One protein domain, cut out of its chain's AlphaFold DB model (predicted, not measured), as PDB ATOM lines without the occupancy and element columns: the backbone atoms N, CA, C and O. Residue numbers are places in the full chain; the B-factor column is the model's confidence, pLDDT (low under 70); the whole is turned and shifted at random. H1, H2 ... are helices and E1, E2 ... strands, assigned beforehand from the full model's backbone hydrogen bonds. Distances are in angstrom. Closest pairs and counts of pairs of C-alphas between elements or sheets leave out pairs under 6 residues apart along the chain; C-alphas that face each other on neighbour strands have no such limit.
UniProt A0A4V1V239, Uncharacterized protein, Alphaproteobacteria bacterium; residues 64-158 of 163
ATOM      1  N   ALA A  64     220.322 191.585 169.947       94.81
ATOM      2  CA  ALA A  64     218.928 191.982 170.057       94.81
ATOM      3  C   ALA A  64     218.538 193.032 169.019       94.81
ATOM      4  O   ALA A  64     217.498 192.888 168.389       94.81
ATOM      5  N   LEU A  65     219.376 194.042 168.784       93.50
ATOM      6  CA  LEU A  65     219.131 195.044 167.743       93.50
ATOM      7  C   LEU A  65     219.089 194.440 166.333       93.50
ATOM      8  O   LEU A  65     218.406 194.973 165.464       93.50
ATOM      9  N   ARG A  66     219.810 193.338 166.102       93.50
ATOM     10  CA  ARG A  66     219.814 192.624 164.819       93.50
ATOM     11  C   ARG A  66     218.613 191.691 164.655       93.50
ATOM     12  O   ARG A  66     218.050 191.621 163.567       93.50
ATOM     13  N   ASP A  67     218.263 190.953 165.706       94.81
ATOM     14  CA  ASP A  67     217.320 189.830 165.631       94.81
ATOM     15  C   ASP A  67     215.890 190.214 166.059       94.81
ATOM     16  O   ASP A  67     214.944 189.469 165.794       94.81
ATOM     17  N   CYS A  68     215.708 191.357 166.728       96.31
ATOM     18  CA  CYS A  68     214.393 191.858 167.114       96.31
ATOM     19  C   CYS A  68     213.596 192.293 165.871       96.31
ATOM     20  O   CYS A  68     214.053 193.159 165.127       96.31
ATOM     21  N   PRO A  69     212.381 191.756 165.653       96.19
ATOM     22  CA  PRO A  69     211.532 192.153 164.533       96.19
ATOM     23  C   PRO A  69     210.822 193.496 164.761       96.19
ATOM     24  O   PRO A  69     210.199 194.007 163.836       96.19
ATOM     25  N   LEU A  70     210.874 194.041 165.982       96.44
ATOM     26  CA  LEU A  70     210.232 195.300 166.362       96.44
ATOM     27  C   LEU A  70     211.222 196.458 166.285       96.44
ATOM     28  O   LEU A  70     212.371 196.328 166.718       96.44
ATOM     29  N   THR A  71     210.755 197.608 165.804       96.00
ATOM     30  CA  THR A  71     211.591 198.804 165.617       96.00
ATOM     31  C   THR A  71     211.251 199.896 166.630       96.00
ATOM     32  O   THR A  71     210.091 200.112 166.973       96.00
ATOM     33  N   VAL A  72     212.254 200.644 167.100       97.00
ATOM     34  CA  VAL A  72     212.021 201.838 167.930       97.00
ATOM     35  C   VAL A  72     211.204 202.875 167.149       97.00
ATOM     36  O   VAL A  72     211.517 203.198 166.006       97.00
ATOM     37  N   GLY A  73     210.154 203.400 167.776       96.94
ATOM     38  CA  GLY A  73     209.159 204.290 167.176       96.94
ATOM     39  C   GLY A  73     207.933 203.565 166.607       96.94
ATOM     40  O   GLY A  73     206.963 204.223 166.232       96.94
ATOM     41  N   GLU A  74     207.938 202.232 166.559       96.25
ATOM     42  CA  GLU A  74     206.804 201.435 166.092       96.25
ATOM     43  C   GLU A  74     205.683 201.374 167.140       96.25
ATOM     44  O   GLU A  74     205.929 201.220 168.340       96.25
ATOM     45  N   ARG A  75     204.427 201.460 166.682       96.94
ATOM     46  CA  ARG A  75     203.241 201.175 167.498       96.94
ATOM     47  C   ARG A  75     202.865 199.711 167.336       96.94
ATOM     48  O   ARG A  75     202.585 199.267 166.228       96.94
ATOM     49  N   VAL A  76     202.786 198.996 168.450       97.31
ATOM     50  CA  VAL A  76     202.493 197.561 168.475       97.31
ATOM     51  C   VAL A  76     201.254 197.276 169.305       97.31
ATOM     52  O   VAL A  76     200.905 198.032 170.214       97.31
ATOM     53  N   CYS A  77     200.605 196.154 169.012       97.38
ATOM     54  CA  CYS A  77     199.510 195.647 169.818       97.38
ATOM     55  C   CYS A  77     199.967 194.440 170.637       97.38
ATOM     56  O   CYS A  77     200.562 193.509 170.095       97.38
ATOM     57  N   VAL A  78     199.678 194.463 171.936       96.50
ATOM     58  CA  VAL A  78     200.104 193.451 172.902       96.50
ATOM     59  C   VAL A  78     198.889 192.932 173.659       96.50
ATOM     60  O   VAL A  78     197.990 193.696 174.023       96.50
ATOM     61  N   GLN A  79     198.866 191.625 173.894       94.69
ATOM     62  CA  GLN A  79     197.861 190.948 174.692       94.69
ATOM     63  C   GLN A  79     198.516 190.250 175.888       94.69
ATOM     64  O   GLN A  79     199.349 189.360 175.730       94.69
ATOM     65  N   GLU A  80     198.099 190.654 177.087       89.12
ATOM     66  CA  GLU A  80     198.495 190.077 178.373       89.12
ATOM     67  C   GLU A  80     197.234 189.521 179.058       89.12
ATOM     68  O   GLU A  80     196.388 190.282 179.543       89.12
ATOM     69  N   GLY A  81     197.081 188.192 179.066       86.44
ATOM     70  CA  GLY A  81     195.837 187.537 179.487       86.44
ATOM     71  C   GLY A  81     194.650 187.985 178.622       86.44
ATOM     72  O   GLY A  81     194.743 188.018 177.394       86.44
ATOM     73  N   ASP A  82     193.561 188.404 179.267       86.50
ATOM     74  CA  ASP A  82     192.355 188.904 178.584       86.50
ATOM     75  C   ASP A  82     192.465 190.371 178.135       86.50
ATOM     76  O   ASP A  82     191.546 190.923 177.526       86.50
ATOM     77  N   LYS A  83     193.567 191.052 178.470       90.56
ATOM     78  CA  LYS A  83     193.728 192.483 178.200       90.56
ATOM     79  C   LYS A  83     194.571 192.698 176.959       90.56
ATOM     80  O   LYS A  83     195.729 192.295 176.902       90.56
ATOM     81  N   LYS A  84     194.005 193.436 176.010       94.62
ATOM     82  CA  LYS A  84     194.692 193.925 174.817       94.62
ATOM     83  C   LYS A  84     194.935 195.425 174.939       94.62
ATOM     84  O   LYS A  84     194.044 196.170 175.348       94.62
ATOM     85  N   PHE A  85     196.136 195.867 174.602       95.06
ATOM     86  CA  PHE A  85     196.509 197.277 174.595       95.06
ATOM     87  C   PHE A  85     197.507 197.555 173.478       95.06
ATOM     88  O   PHE A  85     198.081 196.647 172.881       95.06
ATOM     89  N   GLU A  86     197.710 198.832 173.190       97.12
ATOM     90  CA  GLU A  86     198.724 199.272 172.243       97.12
ATOM     91  C   GLU A  86     199.825 200.016 172.981       97.12
ATOM     92  O   GLU A  86     199.585 200.648 174.014       97.12
ATOM     93  N   GLY A  87     201.034 199.964 172.443       97.00
ATOM     94  CA  GLY A  87     202.177 200.662 173.006       97.00
ATOM     95  C   GLY A  87     203.164 201.102 171.941       97.00
ATOM     96  O   GLY A  87     203.152 200.595 170.821       97.00
ATOM     97  N   LEU A  88     203.983 202.085 172.298       97.81
ATOM     98  CA  LEU A  88     205.090 202.574 171.488       97.81
ATOM     99  C   LEU A  88     206.370 201.858 171.918       97.81
ATOM    100  O   LEU A  88     206.684 201.823 173.109       97.81
ATOM    101  N   ILE A  89     207.109 201.311 170.959       98.00
ATOM    102  CA  ILE A  89     208.447 200.779 171.208       98.00
ATOM    103  C   ILE A  89     209.418 201.950 171.330       98.00
ATOM    104  O   ILE A  89     209.588 202.735 170.403       98.00
ATOM    105  N   GLU A  90     210.073 202.067 172.476       97.81
ATOM    106  CA  GLU A  90     211.033 203.134 172.779       97.81
ATOM    107  C   GLU A  90     212.460 202.603 172.881       97.81
ATOM    108  O   GLU A  90     213.416 203.340 172.651       97.81
ATOM    109  N   TYR A  91     212.609 201.321 173.210       96.94
ATOM    110  CA  TYR A  91     213.902 200.669 173.333       96.94
ATOM    111  C   TYR A  91     213.841 199.211 172.880       96.94
ATOM    112  O   TYR A  91     212.796 198.560 172.933       96.94
ATOM    113  N   VAL A  92     215.009 198.703 172.493       97.38
ATOM    114  CA  VAL A  92     215.292 197.287 172.253       97.38
ATOM    115  C   VAL A  92     216.590 196.958 172.979       97.38
ATOM    116  O   VAL A  92     217.574 197.682 172.832       97.38
ATOM    117  N   VAL A  93     216.580 195.899 173.782       96.25
ATOM    118  CA  VAL A  93     217.727 195.454 174.586       96.25
ATOM    119  C   VAL A  93     217.855 193.935 174.569       96.25
ATOM    120  O   VAL A  93     216.884 193.207 174.335       96.25
ATOM    121  N   GLY A  94     219.063 193.454 174.837       93.69
ATOM    122  CA  GLY A  94     219.371 192.045 175.007       93.69
ATOM    123  C   GLY A  94     218.834 191.498 176.320       93.69
ATOM    124  O   GLY A  94     218.921 192.132 177.370       93.69
ATOM    125  N   VAL A  95     218.308 190.275 176.280       91.56
ATOM    126  CA  VAL A  95     217.885 189.552 177.484       91.56
ATOM    127  C   VAL A  95     218.532 188.179 177.557       91.56
ATOM    128  O   VAL A  95     218.719 187.487 176.553       91.56
ATOM    129  N   ALA A  96     218.884 187.791 178.779       88.31
ATOM    130  CA  ALA A  96     219.362 186.451 179.071       88.31
ATOM    131  C   ALA A  96     218.192 185.461 179.021       88.31
ATOM    132  O   ALA A  96     217.071 185.784 179.427       88.31
ATOM    133  N   SER A  97     218.456 184.251 178.538       84.56
ATOM    134  CA  SER A  97     217.474 183.174 178.623       84.56
ATOM    135  C   SER A  97     217.362 182.657 180.061       84.56
ATOM    136  O   SER A  97     218.205 182.931 180.923       84.56
ATOM    137  N   ARG A  98     216.333 181.845 180.327       82.06
ATOM    138  CA  ARG A  98     216.163 181.193 181.635       82.06
ATOM    139  C   ARG A  98     217.327 180.258 181.983       82.06
ATOM    140  O   ARG A  98     217.673 180.139 183.155       82.06
ATOM    141  N   ASP A  99     217.969 179.658 180.981       81.44
ATOM    142  CA  ASP A  99     219.122 178.765 181.165       81.44
ATOM    143  C   ASP A  99     220.386 179.494 181.653       81.44
ATOM    144  O   ASP A  99     221.354 178.850 182.066       81.44
ATOM    145  N   GLU A 100     220.378 180.828 181.626       82.19
ATOM    146  CA  GLU A 100     221.471 181.695 182.068       82.19
ATOM    147  C   GLU A 100     221.162 182.428 183.386       82.19
ATOM    148  O   GLU A 100     221.840 183.394 183.735       82.19
ATOM    149  N   LEU A 101     220.162 181.969 184.154       77.75
ATOM    150  CA  LEU A 101     219.760 182.591 185.425       77.75
ATOM    151  C   LEU A 101     220.928 182.747 186.416       77.75
ATOM    152  O   LEU A 101     221.006 183.735 187.142       77.75
ATOM    153  N   LEU A 102     221.841 181.772 186.440       80.56
ATOM    154  CA  LEU A 102     223.015 181.762 187.324       80.56
ATOM    155  C   LEU A 102     224.266 182.382 186.684       80.56
ATOM    156  O   LEU A 102     225.328 182.407 187.308       80.56
ATOM    157  N   GLY A 103     224.154 182.881 185.455       79.44
ATOM    158  CA  GLY A 103     225.239 183.504 184.713       79.44
ATOM    159  C   GLY A 103     225.335 183.014 183.267       79.44
ATOM    160  O   GLY A 103     224.619 182.098 182.862       79.44
ATOM    161  N   PRO A 104     226.232 183.628 182.477       80.88
ATOM    162  CA  PRO A 104     226.385 183.304 181.067       80.88
ATOM    163  C   PRO A 104     226.756 181.840 180.825       80.88
ATOM    164  O   PRO A 104     227.622 181.290 181.515       80.88
ATOM    165  N   ARG A 105     226.152 181.225 179.805       82.69
ATOM    166  CA  ARG A 105     226.380 179.820 179.446       82.69
ATOM    167  C   ARG A 105     226.636 179.672 177.948       82.69
ATOM    168  O   ARG A 105     225.950 180.247 177.113       82.69
ATOM    169  N   SER A 106     227.635 178.864 177.598       81.62
ATOM    170  CA  SER A 106     227.953 178.587 176.192       81.62
ATOM    171  C   SER A 106     226.848 177.769 175.515       81.62
ATOM    172  O   SER A 106     226.288 176.859 176.128       81.62
ATOM    173  N   GLY A 107     226.567 178.078 174.245       82.38
ATOM    174  CA  GLY A 107     225.587 177.365 173.419       82.38
ATOM    175  C   GLY A 107     224.129 177.755 173.668       82.38
ATOM    176  O   GLY A 107     223.240 177.161 173.066       82.38
ATOM    177  N   VAL A 108     223.877 178.742 174.528       84.25
ATOM    178  CA  VAL A 108     222.532 179.245 174.807       84.25
ATOM    179  C   VAL A 108     222.246 180.461 173.929       84.25
ATOM    180  O   VAL A 108     223.071 181.365 173.818       84.25
ATOM    181  N   THR A 109     221.083 180.475 173.282       83.69
ATOM    182  CA  THR A 109     220.646 181.600 172.449       83.69
ATOM    183  C   THR A 109     220.294 182.812 173.304       83.69
ATOM    184  O   THR A 109     219.493 182.709 174.234       83.69
ATOM    185  N   SER A 110     220.849 183.966 172.941       88.19
ATOM    186  CA  SER A 110     220.438 185.269 173.467       88.19
ATOM    187  C   SER A 110     219.069 185.658 172.918       88.19
ATOM    188  O   SER A 110     218.763 185.376 171.760       88.19
ATOM    189  N   GLY A 111     218.259 186.321 173.739       92.44
ATOM    190  CA  GLY A 111     216.973 186.868 173.320       92.44
ATOM    191  C   GLY A 111     217.006 188.386 173.211       92.44
ATOM    192  O   GLY A 111     217.967 189.047 173.607       92.44
ATOM    193  N   TRP A 112     215.899 188.938 172.731       96.12
ATOM    194  CA  TRP A 112     215.616 190.369 172.715       96.12
ATOM    195  C   TRP A 112     214.379 190.703 173.557       96.12
ATOM    196  O   TRP A 112     213.482 189.865 173.739       96.12
ATOM    197  N   SER A 113     214.346 191.935 174.061       96.44
ATOM    198  CA  SER A 113     213.190 192.582 174.680       96.44
ATOM    199  C   SER A 113     212.997 193.960 174.064       96.44
ATOM    200  O   SER A 113     213.917 194.776 174.078       96.44
ATOM    201  N   ALA A 114     211.794 194.232 173.573       97.81
ATOM    202  CA  ALA A 114     211.392 195.531 173.054       97.81
ATOM    203  C   ALA A 114     210.282 196.104 173.937       97.81
ATOM    204  O   ALA A 114     209.326 195.401 174.257       97.81
ATOM    205  N   GLY A 115     210.387 197.359 174.356       96.75
ATOM    206  CA  GLY A 115     209.432 197.924 175.304       96.75
ATOM    207  C   GLY A 115     209.349 199.437 175.259       96.75
ATOM    208  O   GLY A 115     210.043 200.098 174.488       96.75
ATOM    209  N   GLY A 116     208.463 199.971 176.091       97.38
ATOM    210  CA  GLY A 116     208.173 201.398 176.164       97.38
ATOM    211  C   GLY A 116     206.867 201.655 176.901       97.38
ATOM    212  O   GLY A 116     206.489 200.901 177.805       97.38
ATOM    213  N   HIS A 117     206.161 202.709 176.506       97.38
ATOM    214  CA  HIS A 117     204.924 203.142 177.147       97.38
ATOM    215  C   HIS A 117     203.666 202.718 176.379       97.38
ATOM    216  O   HIS A 117     203.638 202.645 175.149       97.38
ATOM    217  N   ARG A 118     202.587 202.458 177.125       96.75
ATOM    218  CA  ARG A 118     201.267 202.106 176.583       96.75
ATOM    219  C   ARG A 118     200.502 203.362 176.168       96.75
ATOM    220  O   ARG A 118     200.570 204.393 176.842       96.75
ATOM    221  N   TYR A 119     199.694 203.258 175.121       96.12
ATOM    222  CA  TYR A 119     198.701 204.273 174.784       96.12
ATOM    223  C   TYR A 119     197.510 204.194 175.748       96.12
ATOM    224  O   TYR A 119     197.016 203.113 176.078       96.12
ATOM    225  N   LYS A 120     197.028 205.347 176.217       93.56
ATOM    226  CA  LYS A 120     195.808 205.449 177.025       93.56
ATOM    227  C   LYS A 120     194.605 205.098 176.151       93.56
ATOM    228  O   LYS A 120     194.409 205.692 175.093       93.56
ATOM    229  N   SER A 121     193.744 204.206 176.635       88.44
ATOM    230  CA  SER A 121     192.511 203.833 175.929       88.44
ATOM    231  C   SER A 121     191.527 204.995 175.762       88.44
ATOM    232  O   SER A 121     190.716 204.981 174.845       88.44
ATOM    233  N   THR A 122     191.587 205.999 176.640       90.44
ATOM    234  CA  THR A 122     190.624 207.106 176.677       90.44
ATOM    235  C   THR A 122     190.854 208.162 175.604       90.44
ATOM    236  O   THR A 122     189.887 208.719 175.097       90.44
ATOM    237  N   ASN A 123     192.109 208.484 175.286       90.06
ATOM    238  CA  ASN A 123     192.446 209.598 174.395       90.06
ATOM    239  C   ASN A 123     193.556 209.279 173.381       90.06
ATOM    240  O   ASN A 123     193.928 210.153 172.604       90.06
ATOM    241  N   GLY A 124     194.094 208.055 173.377       89.88
ATOM    242  CA  GLY A 124     195.141 207.645 172.441       89.88
ATOM    243  C   GLY A 124     196.499 208.317 172.662       89.88
ATOM    244  O   GLY A 124     197.380 208.160 171.825       89.88
ATOM    245  N   GLU A 125     196.695 209.045 173.764       93.56
ATOM    246  CA  GLU A 125     197.996 209.612 174.128       93.56
ATOM    247  C   GLU A 125     198.890 208.578 174.809       93.56
ATOM    248  O   GLU A 125     198.412 207.640 175.451       93.56
ATOM    249  N   LEU A 126     200.202 208.798 174.755       94.19
ATOM    250  CA  LEU A 126     201.162 207.981 175.486       94.19
ATOM    251  C   LEU A 126     200.985 208.156 177.008       94.19
ATOM    252  O   LEU A 126     200.864 209.271 177.527       94.19
ATOM    253  N   SER A 127     200.937 207.049 177.748       93.00
ATOM    254  CA  SER A 127     200.858 207.062 179.207       93.00
ATOM    255  C   SER A 127     202.250 207.121 179.823       93.00
ATOM    256  O   SER A 127     203.036 206.215 179.612       93.00
ATOM    257  N   SER A 128     202.524 208.096 180.688       89.50
ATOM    258  CA  SER A 128     203.760 208.125 181.489       89.50
ATOM    259  C   SER A 128     203.785 207.116 182.645       89.50
ATOM    260  O   SER A 128     204.796 206.977 183.324       89.50
ATOM    261  N   LYS A 129     202.657 206.448 182.924       91.94
ATOM    262  CA  LYS A 129     202.513 205.527 184.062       91.94
ATOM    263  C   LYS A 129     202.629 204.067 183.648       91.94
ATOM    264  O   LYS A 129     203.133 203.252 184.414       91.94
ATOM    265  N   TRP A 130     202.078 203.723 182.489       92.56
ATOM    266  CA  TRP A 130     201.921 202.335 182.084       92.56
ATOM    267  C   TRP A 130     202.963 201.973 181.039       92.56
ATOM    268  O   TRP A 130     202.929 202.495 179.928       92.56
ATOM    269  N   THR A 131     203.851 201.052 181.390       95.38
ATOM    270  CA  THR A 131     204.879 200.513 180.499       95.38
ATOM    271  C   THR A 131     204.566 199.074 180.106       95.38
ATOM    272  O   THR A 131     203.658 198.431 180.647       95.38
ATOM    273  N   PHE A 132     205.282 198.568 179.112       95.12
ATOM    274  CA  PHE A 132     205.206 197.180 178.678       95.12
ATOM    275  C   PHE A 132     206.552 196.729 178.106       95.12
ATOM    276  O   PHE A 132     207.407 197.559 177.782       95.12
ATOM    277  N   ALA A 133     206.713 195.416 177.971       95.50
ATOM    278  CA  ALA A 133     207.829 194.811 177.265       95.50
ATOM    279  C   ALA A 133     207.365 193.535 176.555       95.50
ATOM    280  O   ALA A 133     206.747 192.665 177.164       95.50
ATOM    281  N   VAL A 134     207.698 193.425 175.274       96.31
ATOM    282  CA  VAL A 134     207.583 192.212 174.468       96.31
ATOM    283  C   VAL A 134     208.939 191.524 174.491       96.31
ATOM    284  O   VAL A 134     209.951 192.101 174.097       96.31
ATOM    285  N   VAL A 135     208.957 190.282 174.957       94.56
ATOM    286  CA  VAL A 135     210.177 189.493 175.145       94.56
ATOM    287  C   VAL A 135     210.119 188.261 174.258       94.56
ATOM    288  O   VAL A 135     209.167 187.492 174.359       94.56
ATOM    289  N   SER A 136     211.161 188.049 173.452       94.06
ATOM    290  CA  SER A 136     211.312 186.915 172.519       94.06
ATOM    291  C   SER A 136     211.000 185.535 173.110       94.06
ATOM    292  O   SER A 136     210.423 184.691 172.434       94.06
ATOM    293  N   PHE A 137     211.357 185.298 174.373       90.06
ATOM    294  CA  PHE A 137     211.116 184.018 175.046       90.06
ATOM    295  C   PHE A 137     209.685 183.837 175.551       90.06
ATOM    296  O   PHE A 137     209.250 182.716 175.812       90.06
ATOM    297  N   ASP A 138     208.958 184.935 175.728       90.38
ATOM    298  CA  ASP A 138     207.702 184.932 176.464       90.38
ATOM    299  C   ASP A 138     206.524 185.481 175.656       90.38
ATOM    300  O   ASP A 138     205.423 185.545 176.188       90.38
ATOM    301  N   HIS A 139     206.738 185.894 174.410       93.88
ATOM    302  CA  HIS A 139     205.691 186.409 173.537       93.88
ATOM    303  C   HIS A 139     205.778 185.771 172.159       93.88
ATOM    304  O   HIS A 139     206.863 185.534 171.631       93.88
ATOM    305  N   THR A 140     204.620 185.544 171.551       94.75
ATOM    306  CA  THR A 140     204.503 185.079 170.169       94.75
ATOM    307  C   THR A 140     203.620 186.026 169.371       94.75
ATOM    308  O   THR A 140     202.649 186.578 169.887       94.75
ATOM    309  N   LEU A 141     203.968 186.250 168.104       95.62
ATOM    310  CA  LEU A 141     203.161 187.072 167.209       95.62
ATOM    311  C   LEU A 141     202.027 186.224 166.622       95.62
ATOM    312  O   LEU A 141     202.277 185.279 165.876       95.62
ATOM    313  N   GLN A 142     200.784 186.580 166.937       94.94
ATOM    314  CA  GLN A 142     199.581 185.901 166.461       94.94
ATOM    315  C   GLN A 142     198.641 186.923 165.824       94.94
ATOM    316  O   GLN A 142     198.172 187.847 166.486       94.94
ATOM    317  N   SER A 143     198.380 186.784 164.521       92.81
ATOM    318  CA  SER A 143     197.467 187.671 163.777       92.81
ATOM    319  C   SER A 143     197.752 189.173 163.982       92.81
ATOM    320  O   SER A 143     196.832 189.974 164.141       92.81
ATOM    321  N   GLY A 144     199.035 189.558 164.013       93.88
ATOM    322  CA  GLY A 144     199.469 190.949 164.215       93.88
ATOM    323  C   GLY A 144     199.448 191.440 165.669       93.88
ATOM    324  O   GLY A 144     199.655 192.627 165.910       93.88
ATOM    325  N   VAL A 145     199.203 190.558 166.641       96.56
ATOM    326  CA  VAL A 145     199.205 190.869 168.078       96.56
ATOM    327  C   VAL A 145     200.297 190.065 168.770       96.56
ATOM    328  O   VAL A 145     200.404 188.857 168.575       96.56
ATOM    329  N   TRP A 146     201.103 190.725 169.595       96.75
ATOM    330  CA  TRP A 146     202.069 190.058 170.462       96.75
ATOM    331  C   TRP A 146     201.353 189.504 171.685       96.75
ATOM    332  O   TRP A 146     200.932 190.258 172.560       96.75
ATOM    333  N   VAL A 147     201.193 188.188 171.739       95.12
ATOM    334  CA  VAL A 147     200.487 187.496 172.816       95.12
ATOM    335  C   VAL A 147     201.513 186.966 173.805       95.12
ATOM    336  O   VAL A 147     202.433 186.246 173.414       95.12
ATOM    337  N   ALA A 148     201.371 187.336 175.077       90.88
ATOM    338  CA  ALA A 148     202.162 186.747 176.145       90.88
ATOM    339  C   ALA A 148     201.844 185.250 176.246       90.88
ATOM    340  O   ALA A 148     200.688 184.859 176.407       90.88
ATOM    341  N   ASN A 149     202.875 184.413 176.161       85.38
ATOM    342  CA  ASN A 149     202.755 182.985 176.413       85.38
ATOM    343  C   ASN A 149     202.295 182.798 177.867       85.38
ATOM    344  O   ASN A 149     202.807 183.475 178.764       85.38
ATOM    345  N   GLU A 150     201.335 181.902 178.109       66.88
ATOM    346  CA  GLU A 150     200.815 181.650 179.455       66.88
ATOM    347  C   GLU A 150     201.960 181.331 180.427       66.88
ATOM    348  O   GLU A 150     202.766 180.421 180.212       66.88
ATOM    349  N   ARG A 151     202.059 182.123 181.500       60.97
ATOM    350  CA  ARG A 151     203.036 181.924 182.572       60.97
ATOM    351  C   ARG A 151     202.313 181.449 183.823       60.97
ATOM    352  O   ARG A 151     201.706 182.246 184.528       60.97
ATOM    353  N   GLY A 152     202.456 180.163 184.105       52.94
ATOM    354  CA  GLY A 152     202.157 179.551 185.394       52.94
ATOM    355  C   GLY A 152     203.310 178.634 185.800       52.94
ATOM    356  O   GLY A 152     204.052 178.159 184.932       52.94
ATOM    357  N   LEU A 153     203.470 178.366 187.102       53.44
ATOM    358  CA  LEU A 153     204.295 177.228 187.547       53.44
ATOM    359  C   LEU A 153     203.818 175.952 186.842       53.44
ATOM    360  O   LEU A 153     204.616 175.106 186.456       53.44
ATOM    361  N   GLU A 154     202.517 175.879 186.592       53.34
ATOM    362  CA  GLU A 154     201.841 174.816 185.879       53.34
ATOM    363  C   GLU A 154     202.397 174.644 184.463       53.34
ATOM    364  O   GLU A 154     202.846 173.556 184.119       53.34
ATOM    365  N   ALA A 155     202.505 175.721 183.680       53.22
ATOM    366  CA  ALA A 155     203.099 175.675 182.341       53.22
ATOM    367  C   ALA A 155     204.597 175.308 182.367       53.22
ATOM    368  O   ALA A 155     205.095 174.654 181.452       53.22
ATOM    369  N   LEU A 156     205.316 175.685 183.432       51.50
ATOM    370  CA  LEU A 156     206.724 175.326 183.625       51.50
ATOM    371  C   LEU A 156     206.919 173.826 183.926       51.50
ATOM    372  O   LEU A 156     207.951 173.262 183.570       51.50
ATOM    373  N   PHE A 157     205.935 173.192 184.573       56.91
ATOM    374  CA  PHE A 157     205.960 171.784 184.987       56.91
ATOM    375  C   PHE A 157     205.035 170.868 184.160       56.91
ATOM    376  O   PHE A 157     204.938 169.680 184.461       56.91
ATOM    377  N   GLY A 158     204.363 171.384 183.123       53.69
ATOM    378  CA  GLY A 158     203.402 170.628 182.309       53.69
ATOM    379  C   GLY A 158     202.119 170.228 183.054       53.69
ATOM    380  O   GLY A 158     201.521 169.202 182.735       53.69
TER     381      GLY A 158
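What this domain is: This is residues 64 to 158 of the 163 residues of an uncharacterized protein of Alphaproteobacteria bacterium (UniProt A0A4V1V239). Two small, strongly twisted sheets face each other as a sandwich with crossed strands: E2, E1, E7 and E6 make one layer, and the meander E3, E4, E5 makes the other. The short helix H1 packs on the three-stranded sheet at E3 and E4, and residues 152 to 158, with H2, stick out as a free tail. The printed part has 95 residues, with two named helices and seven named strands in the order H1 E1 E2 E3 E4 E5 E6 E7 H2; its class is mostly strand. The four-stranded sheet, in the order E2 E1 E7 E6, is mixed, and the sheet E3 E4 E5 is antiparallel. The whole is only just compact, close to loose, with a radius of gyration of the C-alphas of 14.5 A and spans of 46 by 31 by 26 A.

Where its parts are: In the four-stranded sheet, E2 is residues 83 to 88 and 16.6 A long, E1 is residues 75 to 80 and 16.2 A, E7 is residues 145 to 148 and 9.5 A, and E6 is residues 139 to 142 and 9.4 A. In the other sheet, E3 is residues 91 to 95 and 12.5 A, E4 is residues 111 to 119 and 25.3 A, and E5 is residues 126 to 135 and 20.6 A. C-alpha 111, where E4 begins, is at (216.973, 186.868, 173.320). H1, residues 64 to 67, is 5.2 A long and begins with C-alpha 64 at (218.928, 191.982, 170.057). H2, residues 153 to 157, is 6.2 A long and ends with C-alpha 157 at (205.960, 171.784, 184.987).

How they stand to each other: E1 and E2 form an antiparallel hairpin, with N 78 and O 85 2.9 A apart, within hydrogen-bond range. E1 and E7 are parallel at 36 degrees, with N 79 and O 146 at 2.8 A. E6 and E7 form a hairpin, with N 142 and O 145 at 2.8 A. In the meander, each strand the antiparallel neighbour of the one before, N 93 of E3 and O 113 of E4 are within hydrogen-bond range at 2.9 A, and N 118 of E4 and O 130 of E5 are within hydrogen-bond range at 2.8 A. E5 bends by 102 degrees at residue 129. The strands of the two sheets stand at 71 degrees; the closest C-alphas of E2 and E4 are those of Gly 87 and Arg 118, 4.0 A apart. H1 is on the sheet E3 E4 E5 at a height of 7.7 A, and its closest C-alpha pair with E4 is Ala 64 and Trp 112, 4.5 A. The O i to N i+4 pair of H2 is within hydrogen-bond range; H1 is too short for one.

The domain as a whole: The C-alphas farthest apart are those of Ser 106 and Asn 123, 47.2 A. The link E3 to E4, 15 residues, is long. The printed part has no cut. Its mean pLDDT is 88.8, and residues 150 to 158 are under 70.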